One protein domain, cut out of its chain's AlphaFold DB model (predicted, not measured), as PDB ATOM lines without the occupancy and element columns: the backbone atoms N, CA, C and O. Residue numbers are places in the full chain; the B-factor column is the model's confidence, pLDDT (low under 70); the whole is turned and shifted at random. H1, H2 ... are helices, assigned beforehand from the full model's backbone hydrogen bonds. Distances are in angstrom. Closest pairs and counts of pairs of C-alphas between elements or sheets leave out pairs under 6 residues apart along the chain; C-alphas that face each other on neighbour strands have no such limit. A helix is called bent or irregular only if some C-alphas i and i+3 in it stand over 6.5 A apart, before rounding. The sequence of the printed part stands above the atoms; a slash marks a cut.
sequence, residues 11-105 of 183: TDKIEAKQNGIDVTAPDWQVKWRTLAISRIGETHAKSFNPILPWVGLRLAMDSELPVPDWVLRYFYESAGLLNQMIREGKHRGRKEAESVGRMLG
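This is residues 11 to 105 of the 183 residues of an uncharacterized protein of Mesorhizobium sp. B2-3-15 (UniProt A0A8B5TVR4). Two helical hairpins, H2 with H3 and H4 with H5, are set one after the other along a rod, and the short helix H1 lies across the far end of the first. The two hairpins join where the first part of H4 packs on H3; the second hairpin is the looser one, with few contacts between H4 and H5. The printed part has 95 residues with five named helices in the order H1, H2, H3, H4, H5 and no named strand, and its class is all helix. The whole is loose, with a radius of gyration of the C-alphas of 17.0 A and spans of 55 by 22 by 20 A.

Start with the two longest helices, of 20 residues each. Find C-alpha 28 at (141.625, 166.140, 144.965); from there H2, residues 28 to 47, runs 28.4 A to C-alpha 47 at (155.983, 147.262, 160.626). H4, residues 69 to 88, runs 28.6 A and ends at C-alpha 88, at (150.666, 119.268, 153.318). Between them along the chain look for H3, residues 51 to 62, 16.6 A long. H1 takes residues 11 to 18, and H5 takes residues 94 to 103. No helix is bent.

Begin at H2, which forms a hairpin with H3: they touch at a shallow tilt of 17 degrees, opposite ways, and their closest C-alphas, of Ile 37 and Gly 56, are 5.5 A apart. With residues 28 to 32 alone, H2 touches H1, about perpendicular at 77 degrees; look at the closest C-alphas, of Ala 16 and Trp 32, 5.5 A apart. Residues 53 to 57 of H3 touch residues 70 to 75 of H4 at a steep tilt of 59 degrees, opposite ways, closest at the C-alphas of Pro 53 and Val 71, 5.0 A apart. H2 and H4 are close but not clearly touching, with the closest C-alphas, of Gly 41 and Trp 70, 6.9 A apart. H4 touches H5 with residues 78 to 82 alone, as a hairpin at a shallow tilt of 29 degrees, opposite ways; its closest C-alphas, of Ser 78 and Met 103, are 6.6 A apart. H1 is apart from H3, H4 and H5, and H5 is apart from H2 and H3. In H1, H2, H3, H4 and H5 every backbone O i to N i+4 pair is within hydrogen-bond range.

The two C-alphas farthest apart, of Thr 24 and Lys 90, are 55.6 A apart. The printed part has no cut and no long link; the links H2 to H3 and H4 to H5 are tight. The mean pLDDT of the printed part is 85.1, and residues 89 to 94, of which 94 belongs to H5, are under 70.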
ATOM      1  N   THR A  11     134.749 162.862 155.509       80.06
ATOM      2  CA  THR A  11     135.949 162.332 156.171       80.06
ATOM      3  C   THR A  11     137.165 162.427 155.253       80.06
ATOM      4  O   THR A  11     138.225 162.886 155.680       80.06
ATOM      5  N   ASP A  12     137.007 162.076 153.974       84.94
ATOM      6  CA  ASP A  12     138.077 162.191 152.978       84.94
ATOM      7  C   ASP A  12     138.558 163.631 152.804       84.94
ATOM      8  O   ASP A  12     139.759 163.861 152.717       84.94
ATOM      9  N   LYS A  13     137.650 164.612 152.771       88.19
ATOM     10  CA  LYS A  13     138.020 166.031 152.662       88.19
ATOM     11  C   LYS A  13     138.820 166.500 153.875       88.19
ATOM     12  O   LYS A  13     139.804 167.220 153.713       88.19
ATOM     13  N   ILE A  14     138.421 166.091 155.080       85.69
ATOM     14  CA  ILE A  14     139.133 166.436 156.317       85.69
ATOM     15  C   ILE A  14     140.544 165.845 156.289       85.69
ATOM     16  O   ILE A  14     141.513 166.575 156.495       85.69
ATOM     17  N   GLU A  15     140.675 164.552 155.996       84.88
ATOM     18  CA  GLU A  15     141.977 163.884 155.937       84.88
ATOM     19  C   GLU A  15     142.837 164.403 154.773       84.88
ATOM     20  O   GLU A  15     144.031 164.640 154.943       84.88
ATOM     21  N   ALA A  16     142.260 164.678 153.603       87.75
ATOM     22  CA  ALA A  16     142.973 165.287 152.483       87.75
ATOM     23  C   ALA A  16     143.540 166.662 152.874       87.75
ATOM     24  O   ALA A  16     144.732 166.918 152.672       87.75
ATOM     25  N   LYS A  17     142.727 167.515 153.514       88.12
ATOM     26  CA  LYS A  17     143.161 168.836 153.990       88.12
ATOM     27  C   LYS A  17     144.239 168.726 155.073       88.12
ATOM     28  O   LYS A  17     145.251 169.414 154.972       88.12
ATOM     29  N   GLN A  18     144.102 167.795 156.026       83.00
ATOM     30  CA  GLN A  18     145.146 167.469 157.018       83.00
ATOM     31  C   GLN A  18     146.488 167.108 156.392       83.00
ATOM     32  O   GLN A  18     147.523 167.219 157.043       83.00
ATOM     33  N   ASN A  19     146.473 166.648 155.145       85.19
ATOM     34  CA  ASN A  19     147.644 166.198 154.417       85.19
ATOM     35  C   ASN A  19     148.048 167.155 153.289       85.19
ATOM     36  O   ASN A  19     148.786 166.767 152.387       85.19
ATOM     37  N   GLY A  20     147.589 168.409 153.361       87.06
ATOM     38  CA  GLY A  20     148.011 169.497 152.480       87.06
ATOM     39  C   GLY A  20     147.332 169.516 151.111       87.06
ATOM     40  O   GLY A  20     147.614 170.406 150.305       87.06
ATOM     41  N   ILE A  21     146.407 168.593 150.841       90.94
ATOM     42  CA  ILE A  21     145.714 168.506 149.554       90.94
ATOM     43  C   ILE A  21     144.668 169.614 149.458       90.94
ATOM     44  O   ILE A  21     143.907 169.871 150.390       90.94
ATOM     45  N   ASP A  22     144.653 170.296 148.315       90.44
ATOM     46  CA  ASP A  22     143.594 171.238 147.973       90.44
ATOM     47  C   ASP A  22     142.325 170.474 147.580       90.44
ATOM     48  O   ASP A  22     142.246 169.889 146.503       90.44
ATOM     49  N   VAL A  23     141.340 170.481 148.478       90.31
ATOM     50  CA  VAL A  23     140.046 169.802 148.315       90.31
ATOM     51  C   VAL A  23     139.082 170.523 147.367       90.31
ATOM     52  O   VAL A  23     137.977 170.034 147.141       90.31
ATOM     53  N   THR A  24     139.467 171.688 146.834       91.25
ATOM     54  CA  THR A  24     138.682 172.421 145.828       91.25
ATOM     55  C   THR A  24     139.047 172.023 144.395       91.25
ATOM     56  O   THR A  24     138.240 172.205 143.484       91.25
ATOM     57  N   ALA A  25     140.228 171.430 144.190       91.69
ATOM     58  CA  ALA A  25     140.687 170.962 142.887       91.69
ATOM     59  C   ALA A  25     139.882 169.734 142.422       91.69
ATOM     60  O   ALA A  25     139.656 168.835 143.223       91.69
ATOM     61  N   PRO A  26     139.500 169.602 141.141       90.44
ATOM     62  CA  PRO A  26     138.629 168.514 140.673       90.44
ATOM     63  C   PRO A  26     139.219 167.101 140.840       90.44
ATOM     64  O   PRO A  26     138.475 166.127 140.873       90.44
ATOM     65  N   ASP A  27     140.541 166.978 140.976       91.25
ATOM     66  CA  ASP A  27     141.267 165.715 141.140       91.25
ATOM     67  C   ASP A  27     141.706 165.436 142.593       91.25
ATOM     68  O   ASP A  27     142.491 164.515 142.849       91.25
ATOM     69  N   TRP A  28     141.206 166.214 143.562       91.94
ATOM     70  CA  TRP A  28     141.625 166.140 144.965       91.94
ATOM     71  C   TRP A  28     141.489 164.732 145.555       91.94
ATOM     72  O   TRP A  28     142.368 164.274 146.288       91.94
ATOM     73  N   GLN A  29     140.410 164.024 145.211       89.75
ATOM     74  CA  GLN A  29     140.112 162.707 145.765       89.75
ATOM     75  C   GLN A  29     141.111 161.660 145.265       89.75
ATOM     76  O   GLN A  29     141.623 160.867 146.051       89.75
ATOM     77  N   VAL A  30     141.468 161.708 143.980       90.50
ATOM     78  CA  VAL A  30     142.481 160.829 143.373       90.50
ATOM     79  C   VAL A  30     143.855 161.076 143.996       90.50
ATOM     80  O   VAL A  30     144.547 160.123 144.369       90.50
ATOM     81  N   LYS A  31     144.234 162.350 144.181       92.19
ATOM     82  CA  LYS A  31     145.481 162.736 144.864       92.19
ATOM     83  C   LYS A  31     145.517 162.214 146.298       92.19
ATOM     84  O   LYS A  31     146.519 161.632 146.716       92.19
ATOM     85  N   TRP A  32     144.418 162.375 147.034       92.00
ATOM     86  CA  TRP A  32     144.303 161.907 148.412       92.00
ATOM     87  C   TRP A  32     144.425 160.397 148.516       92.00
ATOM     88  O   TRP A  32     145.249 159.896 149.277       92.00
ATOM     89  N   ARG A  33     143.656 159.661 147.714       90.12
ATOM     90  CA  ARG A  33     143.644 158.199 147.747       90.12
ATOM     91  C   ARG A  33     144.996 157.617 147.341       90.12
ATOM     92  O   ARG A  33     145.483 156.715 148.019       90.12
ATOM     93  N   THR A  34     145.656 158.192 146.335       92.44
ATOM     94  CA  THR A  34     147.028 157.818 145.952       92.44
ATOM     95  C   THR A  34     148.017 158.038 147.102       92.44
ATOM     96  O   THR A  34     148.776 157.131 147.449       92.44
ATOM     97  N   LEU A  35     147.981 159.211 147.747       91.94
ATOM     98  CA  LEU A  35     148.845 159.517 148.891       91.94
ATOM     99  C   LEU A  35     148.581 158.578 150.076       91.94
ATOM    100  O   LEU A  35     149.523 158.072 150.690       91.94
ATOM    101  N   ALA A  36     147.310 158.331 150.394       90.00
ATOM    102  CA  ALA A  36     146.905 157.441 151.474       90.00
ATOM    103  C   ALA A  36     147.436 156.020 151.243       90.00
ATOM    104  O   ALA A  36     148.065 155.451 152.134       90.00
ATOM    105  N   ILE A  37     147.270 155.477 150.033       91.75
ATOM    106  CA  ILE A  37     147.786 154.156 149.651       91.75
ATOM    107  C   ILE A  37     149.318 154.097 149.761       91.75
ATOM    108  O   ILE A  37     149.848 153.123 150.300       91.75
ATOM    109  N   SER A  38     150.036 155.134 149.313       92.25
ATOM    110  CA  SER A  38     151.502 155.203 149.435       92.25
ATOM    111  C   SER A  38     151.953 155.138 150.895       92.25
ATOM    112  O   SER A  38     152.804 154.327 151.256       92.25
ATOM    113  N   ARG A  39     151.329 155.932 151.771       87.88
ATOM    114  CA  ARG A  39     151.662 155.972 153.204       87.88
ATOM    115  C   ARG A  39     151.317 154.682 153.938       87.88
ATOM    116  O   ARG A  39     152.041 154.278 154.850       87.88
ATOM    117  N   ILE A  40     150.229 154.020 153.542       88.75
ATOM    118  CA  ILE A  40     149.907 152.670 154.014       88.75
ATOM    119  C   ILE A  40     151.049 151.718 153.631       88.75
ATOM    120  O   ILE A  40     151.530 150.983 154.493       88.75
ATOM    121  N   GLY A  41     151.537 151.781 152.387       88.75
ATOM    122  CA  GLY A  41     152.679 150.992 151.917       88.75
ATOM    123  C   GLY A  41     153.968 151.259 152.704       88.75
ATOM    124  O   GLY A  41     154.624 150.318 153.147       88.75
ATOM    125  N   GLU A  42     154.302 152.523 152.969       89.00
ATOM    126  CA  GLU A  42     155.455 152.899 153.806       89.00
ATOM    127  C   GLU A  42     155.334 152.365 155.239       89.00
ATOM    128  O   GLU A  42     156.310 151.899 155.832       89.00
ATOM    129  N   THR A  43     154.130 152.418 155.807       84.38
ATOM    130  CA  THR A  43     153.855 151.891 157.150       84.38
ATOM    131  C   THR A  43     153.981 150.368 157.166       84.38
ATOM    132  O   THR A  43     154.555 149.803 158.102       84.38
ATOM    133  N   HIS A  44     153.508 149.703 156.110       85.75
ATOM    134  CA  HIS A  44     153.650 148.264 155.935       85.75
ATOM    135  C   HIS A  44     155.121 147.858 155.818       85.75
ATOM    136  O   HIS A  44     155.544 146.956 156.528       85.75
ATOM    137  N   ALA A  45     155.934 148.581 155.047       85.38
ATOM    138  CA  ALA A  45     157.366 148.305 154.930       85.38
ATOM    139  C   ALA A  45     158.128 148.424 156.268       85.38
ATOM    140  O   ALA A  45     159.127 147.739 156.470       85.38
ATOM    141  N   LYS A  46     157.666 149.278 157.194       81.00
ATOM    142  CA  LYS A  46     158.303 149.480 158.510       81.00
ATOM    143  C   LYS A  46     157.871 148.464 159.567       81.00
ATOM    144  O   LYS A  46     158.672 148.097 160.417       81.00
ATOM    145  N   SER A  47     156.598 148.071 159.559       76.81
ATOM    146  CA  SER A  47     155.983 147.262 160.626       76.81
ATOM    147  C   SER A  47     155.627 145.839 160.207       76.81
ATOM    148  O   SER A  47     155.287 145.028 161.061       76.81
ATOM    149  N   PHE A  48     155.646 145.551 158.904       78.69
ATOM    150  CA  PHE A  48     155.111 144.333 158.292       78.69
ATOM    151  C   PHE A  48     153.679 144.000 158.719       78.69
ATOM    152  O   PHE A  48     153.261 142.846 158.675       78.69
ATOM    153  N   ASN A  49     152.893 145.011 159.109       77.50
ATOM    154  CA  ASN A  49     151.554 144.773 159.613       77.50
ATOM    155  C   ASN A  49     150.642 144.234 158.486       77.50
ATOM    156  O   ASN A  49     150.413 144.942 157.495       77.50
ATOM    157  N   PRO A  50     150.108 143.010 158.624       80.62
ATOM    158  CA  PRO A  50     149.429 142.304 157.546       80.62
ATOM    159  C   PRO A  50     148.006 142.798 157.260       80.62
ATOM    160  O   PRO A  50     147.445 142.427 156.235       80.62
ATOM    161  N   ILE A  51     147.412 143.674 158.087       83.12
ATOM    162  CA  ILE A  51     146.121 144.292 157.733       83.12
ATOM    163  C   ILE A  51     146.278 145.410 156.691       83.12
ATOM    164  O   ILE A  51     145.342 145.706 155.950       83.12
ATOM    165  N   LEU A  52     147.455 146.037 156.608       86.00
ATOM    166  CA  LEU A  52     147.690 147.175 155.718       86.00
ATOM    167  C   LEU A  52     147.516 146.813 154.232       86.00
ATOM    168  O   LEU A  52     146.859 147.588 153.537       86.00
ATOM    169  N   PRO A  53     147.974 145.644 153.739       90.75
ATOM    170  CA  PRO A  53     147.639 145.154 152.399       90.75
ATOM    171  C   PRO A  53     146.138 145.058 152.120       90.75
ATOM    172  O   PRO A  53     145.694 145.467 151.049       90.75
ATOM    173  N   TRP A  54     145.329 144.600 153.082       89.06
ATOM    174  CA  TRP A  54     143.870 144.545 152.928       89.06
ATOM    175  C   TRP A  54     143.249 145.939 152.809       89.06
ATOM    176  O   TRP A  54     142.377 146.166 151.969       89.06
ATOM    177  N   VAL A  55     143.716 146.889 153.626       87.19
ATOM    178  CA  VAL A  55     143.264 148.287 153.570       87.19
ATOM    179  C   VAL A  55     143.685 148.937 152.249       87.19
ATOM    180  O   VAL A  55     142.865 149.593 151.610       87.19
ATOM    181  N   GLY A  56     144.928 148.715 151.814       90.06
ATOM    182  CA  GLY A  56     145.463 149.221 150.549       90.06
ATOM    183  C   GLY A  56     144.708 148.682 149.335       90.06
ATOM    184  O   GLY A  56     144.317 149.467 148.474       90.06
ATOM    185  N   LEU A  57     144.428 147.372 149.304       93.12
ATOM    186  CA  LEU A  57     143.608 146.740 148.267       93.12
ATOM    187  C   LEU A  57     142.236 147.399 148.180       93.12
ATOM    188  O   LEU A  57     141.810 147.818 147.107       93.12
ATOM    189  N   ARG A  58     141.553 147.512 149.321       88.75
ATOM    190  CA  ARG A  58     140.226 148.116 149.369       88.75
ATOM    191  C   ARG A  58     140.250 149.565 148.891       88.75
ATOM    192  O   ARG A  58     139.416 149.921 148.071       88.75
ATOM    193  N   LEU A  59     141.180 150.388 149.385       86.50
ATOM    194  CA  LEU A  59     141.272 151.796 148.982       86.50
ATOM    195  C   LEU A  59     141.510 151.941 147.480       86.50
ATOM    196  O   LEU A  59     140.899 152.812 146.865       86.50
ATOM    197  N   ALA A  60     142.380 151.107 146.905       90.50
ATOM    198  CA  ALA A  60     142.643 151.117 145.472       90.50
ATOM    199  C   ALA A  60     141.367 150.790 144.684       90.50
ATOM    200  O   ALA A  60     140.957 151.574 143.833       90.50
ATOM    201  N   MET A  61     140.681 149.702 145.048       90.62
ATOM    202  CA  MET A  61     139.452 149.257 144.383       90.62
ATOM    203  C   MET A  61     138.296 150.258 144.531       90.62
ATOM    204  O   MET A  61     137.650 150.591 143.544       90.62
ATOM    205  N   ASP A  62     138.056 150.779 145.741       84.38
ATOM    206  CA  ASP A  62     136.982 151.747 146.026       84.38
ATOM    207  C   ASP A  62     137.190 153.090 145.294       84.38
ATOM    208  O   ASP A  62     136.231 153.853 145.131       84.38
ATOM    209  N   SER A  63     138.433 153.375 144.888       84.19
ATOM    210  CA  SER A  63     138.846 154.608 144.204       84.19
ATOM    211  C   SER A  63     139.159 154.400 142.719       84.19
ATOM    212  O   SER A  63     139.658 155.327 142.088       84.19
ATOM    213  N   GLU A  64     138.927 153.195 142.185       89.25
ATOM    214  CA  GLU A  64     139.268 152.812 140.803       89.25
ATOM    215  C   GLU A  64     140.742 153.089 140.438       89.25
ATOM    216  O   GLU A  64     141.094 153.362 139.291       89.25
ATOM    217  N   LEU A  65     141.626 153.007 141.433       90.50
ATOM    218  CA  LEU A  65     143.066 153.153 141.269       90.50
ATOM    219  C   LEU A  65     143.717 151.790 141.007       90.50
ATOM    220  O   LEU A  65     143.238 150.768 141.510       90.50
ATOM    221  N   PRO A  66     144.845 151.752 140.273       94.81
ATOM    222  CA  PRO A  66     145.603 150.522 140.110       94.81
ATOM    223  C   PRO A  66     146.045 149.991 141.476       94.81
ATOM    224  O   PRO A  66     146.538 150.736 142.328       94.81
ATOM    225  N   VAL A  67     145.876 148.683 141.681       95.31
ATOM    226  CA  VAL A  67     146.330 148.022 142.906       95.31
ATOM    227  C   VAL A  67     147.863 148.064 142.947       95.31
ATOM    228  O   VAL A  67     148.496 147.604 141.997       95.31
ATOM    229  N   PRO A  68     148.484 148.589 144.019       94.94
ATOM    230  CA  PRO A  68     149.938 148.692 144.097       94.94
ATOM    231  C   PRO A  68     150.646 147.335 144.149       94.94
ATOM    232  O   PRO A  68     150.174 146.403 144.802       94.94
ATOM    233  N   ASP A  69     151.861 147.272 143.604       96.25
ATOM    234  CA  ASP A  69     152.688 146.057 143.599       96.25
ATOM    235  C   ASP A  69     152.940 145.474 144.990       96.25
ATOM    236  O   ASP A  69     152.979 144.257 145.149       96.25
ATOM    237  N   TRP A  70     153.101 146.317 146.015       94.00
ATOM    238  CA  TRP A  70     153.326 145.846 147.385       94.00
ATOM    239  C   TRP A  70     152.105 145.099 147.945       94.00
ATOM    240  O   TRP A  70     152.264 144.133 148.689       94.00
ATOM    241  N   VAL A  71     150.895 145.497 147.537       94.88
ATOM    242  CA  VAL A  71     149.646 144.804 147.879       94.88
ATOM    243  C   VAL A  71     149.572 143.481 147.125       94.88
ATOM    244  O   VAL A  71     149.341 142.435 147.730       94.88
ATOM    245  N   LEU A  72     149.796 143.515 145.807       95.69
ATOM    246  CA  LEU A  72     149.746 142.323 144.957       95.69
ATOM    247  C   LEU A  72     150.755 141.267 145.411       95.69
ATOM    248  O   LEU A  72     150.418 140.087 145.501       95.69
ATOM    249  N   ARG A  73     151.973 141.695 145.748       93.69
ATOM    250  CA  ARG A  73     153.040 140.823 146.241       93.69
ATOM    251  C   ARG A  73     152.655 140.136 147.543       93.69
ATOM    252  O   ARG A  73     152.805 138.923 147.629       93.69
ATOM    253  N   TYR A  74     152.100 140.879 148.504       91.56
ATOM    254  CA  TYR A  74     151.626 140.298 149.759       91.56
ATOM    255  C   TYR A  74     150.619 139.167 149.505       91.56
ATOM    256  O   TYR A  74     150.808 138.049 149.978       91.56
ATOM    257  N   PHE A  75     149.589 139.415 148.689       92.19
ATOM    258  CA  PHE A  75     148.575 138.396 148.398       92.19
ATOM    259  C   PHE A  75     149.110 137.218 147.587       92.19
ATOM    260  O   PHE A  75     148.687 136.084 147.814       92.19
ATOM    261  N   TYR A  76     150.050 137.459 146.673       93.31
ATOM    262  CA  TYR A  76     150.723 136.400 145.927       93.31
ATOM    263  C   TYR A  76     151.519 135.469 146.857       93.31
ATOM    264  O   TYR A  76     151.383 134.247 146.783       93.31
ATOM    265  N   GLU A  77     152.293 136.035 147.783       90.19
ATOM    266  CA  GLU A  77     153.057 135.277 148.778       90.19
ATOM    267  C   GLU A  77     152.130 134.513 149.736       90.19
ATOM    268  O   GLU A  77     152.319 133.314 149.962       90.19
ATOM    269  N   SER A  78     151.069 135.161 150.233       87.88
ATOM    270  CA  SER A  78     150.050 134.506 151.061       87.88
ATOM    271  C   SER A  78     149.364 133.345 150.332       87.88
ATOM    272  O   SER A  78     149.149 132.292 150.930       87.88
ATOM    273  N   ALA A  79     149.053 133.494 149.041       89.12
ATOM    274  CA  ALA A  79     148.461 132.422 148.240       89.12
ATOM    275  C   ALA A  79     149.406 131.216 148.105       89.12
ATOM    276  O   ALA A  79     148.962 130.070 148.208       89.12
ATOM    277  N   GLY A  80     150.711 131.453 147.939       88.69
ATOM    278  CA  GLY A  80     151.725 130.395 147.935       88.69
ATOM    279  C   GLY A  80     151.742 129.589 149.237       88.69
ATOM    280  O   GLY A  80     151.712 128.355 149.204       88.69
ATOM    281  N   LEU A  81     151.705 130.278 150.380       83.62
ATOM    282  CA  LEU A  81     151.659 129.651 151.706       83.62
ATOM    283  C   LEU A  81     150.378 128.833 151.923       83.62
ATOM    284  O   LEU A  81     150.438 127.709 152.428       83.62
ATOM    285  N   LEU A  82     149.224 129.359 151.498       84.00
ATOM    286  CA  LEU A  82     147.947 128.644 151.574       84.00
ATOM    287  C   LEU A  82     147.968 127.365 150.731       84.00
ATOM    288  O   LEU A  82     147.597 126.299 151.223       84.00
ATOM    289  N   ASN A  83     148.462 127.445 149.495       85.19
ATOM    290  CA  ASN A  83     148.593 126.283 148.615       85.19
ATOM    291  C   ASN A  83     149.509 125.211 149.219       85.19
ATOM    292  O   ASN A  83     149.194 124.020 149.160       85.19
ATOM    293  N   GLN A  84     150.621 125.619 149.837       84.19
ATOM    294  CA  GLN A  84     151.505 124.699 150.546       84.19
ATOM    295  C   GLN A  84     150.785 124.018 151.716       84.19
ATOM    296  O   GLN A  84     150.870 122.799 151.861       84.19
ATOM    297  N   MET A  85     150.038 124.776 152.520       79.19
ATOM    298  CA  MET A  85     149.301 124.236 153.664       79.19
ATOM    299  C   MET A  85     148.246 123.207 153.233       79.19
ATOM    300  O   MET A  85     148.148 122.137 153.839       79.19
ATOM    301  N   ILE A  86     147.508 123.499 152.154       80.19
ATOM    302  CA  ILE A  86     146.536 122.577 151.549       80.19
ATOM    303  C   ILE A  86     147.240 121.296 151.085       80.19
ATOM    304  O   ILE A  86     146.771 120.197 151.383       80.19
ATOM    305  N   ARG A  87     148.394 121.419 150.411       83.38
ATOM    306  CA  ARG A  87     149.176 120.270 149.925       83.38
ATOM    307  C   ARG A  87     149.696 119.391 151.062       83.38
ATOM    308  O   ARG A  87     149.737 118.174 150.924       83.38
ATOM    309  N   GLU A  88     150.122 119.994 152.168       81.62
ATOM    310  CA  GLU A  88     150.666 119.268 153.318       81.62
ATOM    311  C   GLU A  88     149.586 118.582 154.167       81.62
ATOM    312  O   GLU A  88     149.909 117.681 154.940       81.62
ATOM    313  N   GLY A  89     148.314 118.989 154.054       69.50
ATOM    314  CA  GLY A  89     147.186 118.359 154.750       69.50
ATOM    315  C   GLY A  89     147.283 118.384 156.282       69.50
ATOM    316  O   GLY A  89     146.595 117.618 156.959       69.50
ATOM    317  N   LYS A  90     148.152 119.234 156.850       62.38
ATOM    318  CA  LYS A  90     148.567 119.163 158.263       62.38
ATOM    319  C   LYS A  90     147.532 119.655 159.273       62.38
ATOM    320  O   LYS A  90     147.694 119.403 160.467       62.38
ATOM    321  N   HIS A  91     146.451 120.303 158.850       62.97
ATOM    322  CA  HIS A  91     145.439 120.841 159.756       62.97
ATOM    323  C   HIS A  91     144.040 120.645 159.166       62.97
ATOM    324  O   HIS A  91     143.838 120.892 157.987       62.97
ATOM    325  N   ARG A  92     143.082 120.185 159.986       62.75
ATOM    326  CA  ARG A  92     141.653 120.116 159.634       62.75
ATOM    327  C   ARG A  92     140.822 120.871 160.666       62.75
ATOM    328  O   ARG A  92     141.111 120.815 161.866       62.75
ATOM    329  N   GLY A  93     139.772 121.545 160.207       66.06
ATOM    330  CA  GLY A  93     138.783 122.196 161.070       66.06
ATOM    331  C   GLY A  93     139.331 123.444 161.766       66.06
ATOM    332  O   GLY A  93     139.971 124.286 161.146       66.06
ATOM    333  N   ARG A  94     139.104 123.594 163.076       63.12
ATOM    334  CA  ARG A  94     139.438 124.830 163.817       63.12
ATOM    335  C   ARG A  94     140.916 125.245 163.722       63.12
ATOM    336  O   ARG A  94     141.203 126.434 163.638       63.12
ATOM    337  N   LYS A  95     141.846 124.283 163.686       71.81
ATOM    338  CA  LYS A  95     143.290 124.560 163.542       71.81
ATOM    339  C   LYS A  95     143.651 125.097 162.157       71.81
ATOM    340  O   LYS A  95     144.584 125.873 162.036       71.81
ATOM    341  N   GLU A  96     142.913 124.692 161.130       71.44
ATOM    342  CA  GLU A  96     143.095 125.178 159.764       71.44
ATOM    343  C   GLU A  96     142.645 126.637 159.657       71.44
ATOM    344  O   GLU A  96     143.421 127.479 159.224       71.44
ATOM    345  N   ALA A  97     141.455 126.964 160.173       71.44
ATOM    346  CA  ALA A  97     140.953 128.337 160.208       71.44
ATOM    347  C   ALA A  97     141.869 129.287 161.004       71.44
ATOM    348  O   ALA A  97     142.099 130.418 160.584       71.44
ATOM    349  N   GLU A  98     142.436 128.833 162.125       75.62
ATOM    350  CA  GLU A  98     143.408 129.617 162.898       75.62
ATOM    351  C   GLU A  98     144.747 129.798 162.165       75.62
ATOM    352  O   GLU A  98     145.332 130.880 162.233       75.62
ATOM    353  N   SER A  99     145.231 128.771 161.458       74.62
ATOM    354  CA  SER A  99     146.453 128.858 160.647       74.62
ATOM    355  C   SER A  99     146.273 129.781 159.442       74.62
ATOM    356  O   SER A  99     147.116 130.646 159.214       74.62
ATOM    357  N   VAL A 100     145.144 129.675 158.730       78.44
ATOM    358  CA  VAL A 100     144.763 130.601 157.649       78.44
ATOM    359  C   VAL A 100     144.628 132.020 158.193       78.44
ATOM    360  O   VAL A 100     145.195 132.952 157.632       78.44
ATOM    361  N   GLY A 101     143.934 132.186 159.322       77.81
ATOM    362  CA  GLY A 101     143.783 133.474 159.990       77.81
ATOM    363  C   GLY A 101     145.132 134.113 160.314       77.81
ATOM    364  O   GLY A 101     145.336 135.275 159.989       77.81
ATOM    365  N   ARG A 102     146.087 133.362 160.875       75.38
ATOM    366  CA  ARG A 102     147.458 133.851 161.111       75.38
ATOM    367  C   ARG A 102     148.179 134.236 159.824       75.38
ATOM    368  O   ARG A 102     148.732 135.327 159.766       75.38
ATOM    369  N   MET A 103     148.141 133.388 158.796       73.88
ATOM    370  CA  MET A 103     148.801 133.659 157.510       73.88
ATOM    371  C   MET A 103     148.275 134.927 156.831       73.88
ATOM    372  O   MET A 103     149.046 135.675 156.240       73.88
ATOM    373  N   LEU A 104     146.974 135.185 156.952       76.06
ATOM    374  CA  LEU A 104     146.320 136.372 156.404       76.06
ATOM    375  C   LEU A 104     146.382 137.597 157.333       76.06
ATOM    376  O   LEU A 104     145.815 138.641 157.007       76.06
ATOM    377  N   GLY A 105     147.041 137.481 158.491       72.00
ATOM    378  CA  GLY A 105     147.244 138.590 159.424       72.00
ATOM    379  C   GLY A 105     146.160 138.828 160.467       72.00
ATOM    380  O   GLY A 105     146.198 139.825 161.186       72.00
TER     381      GLY A 105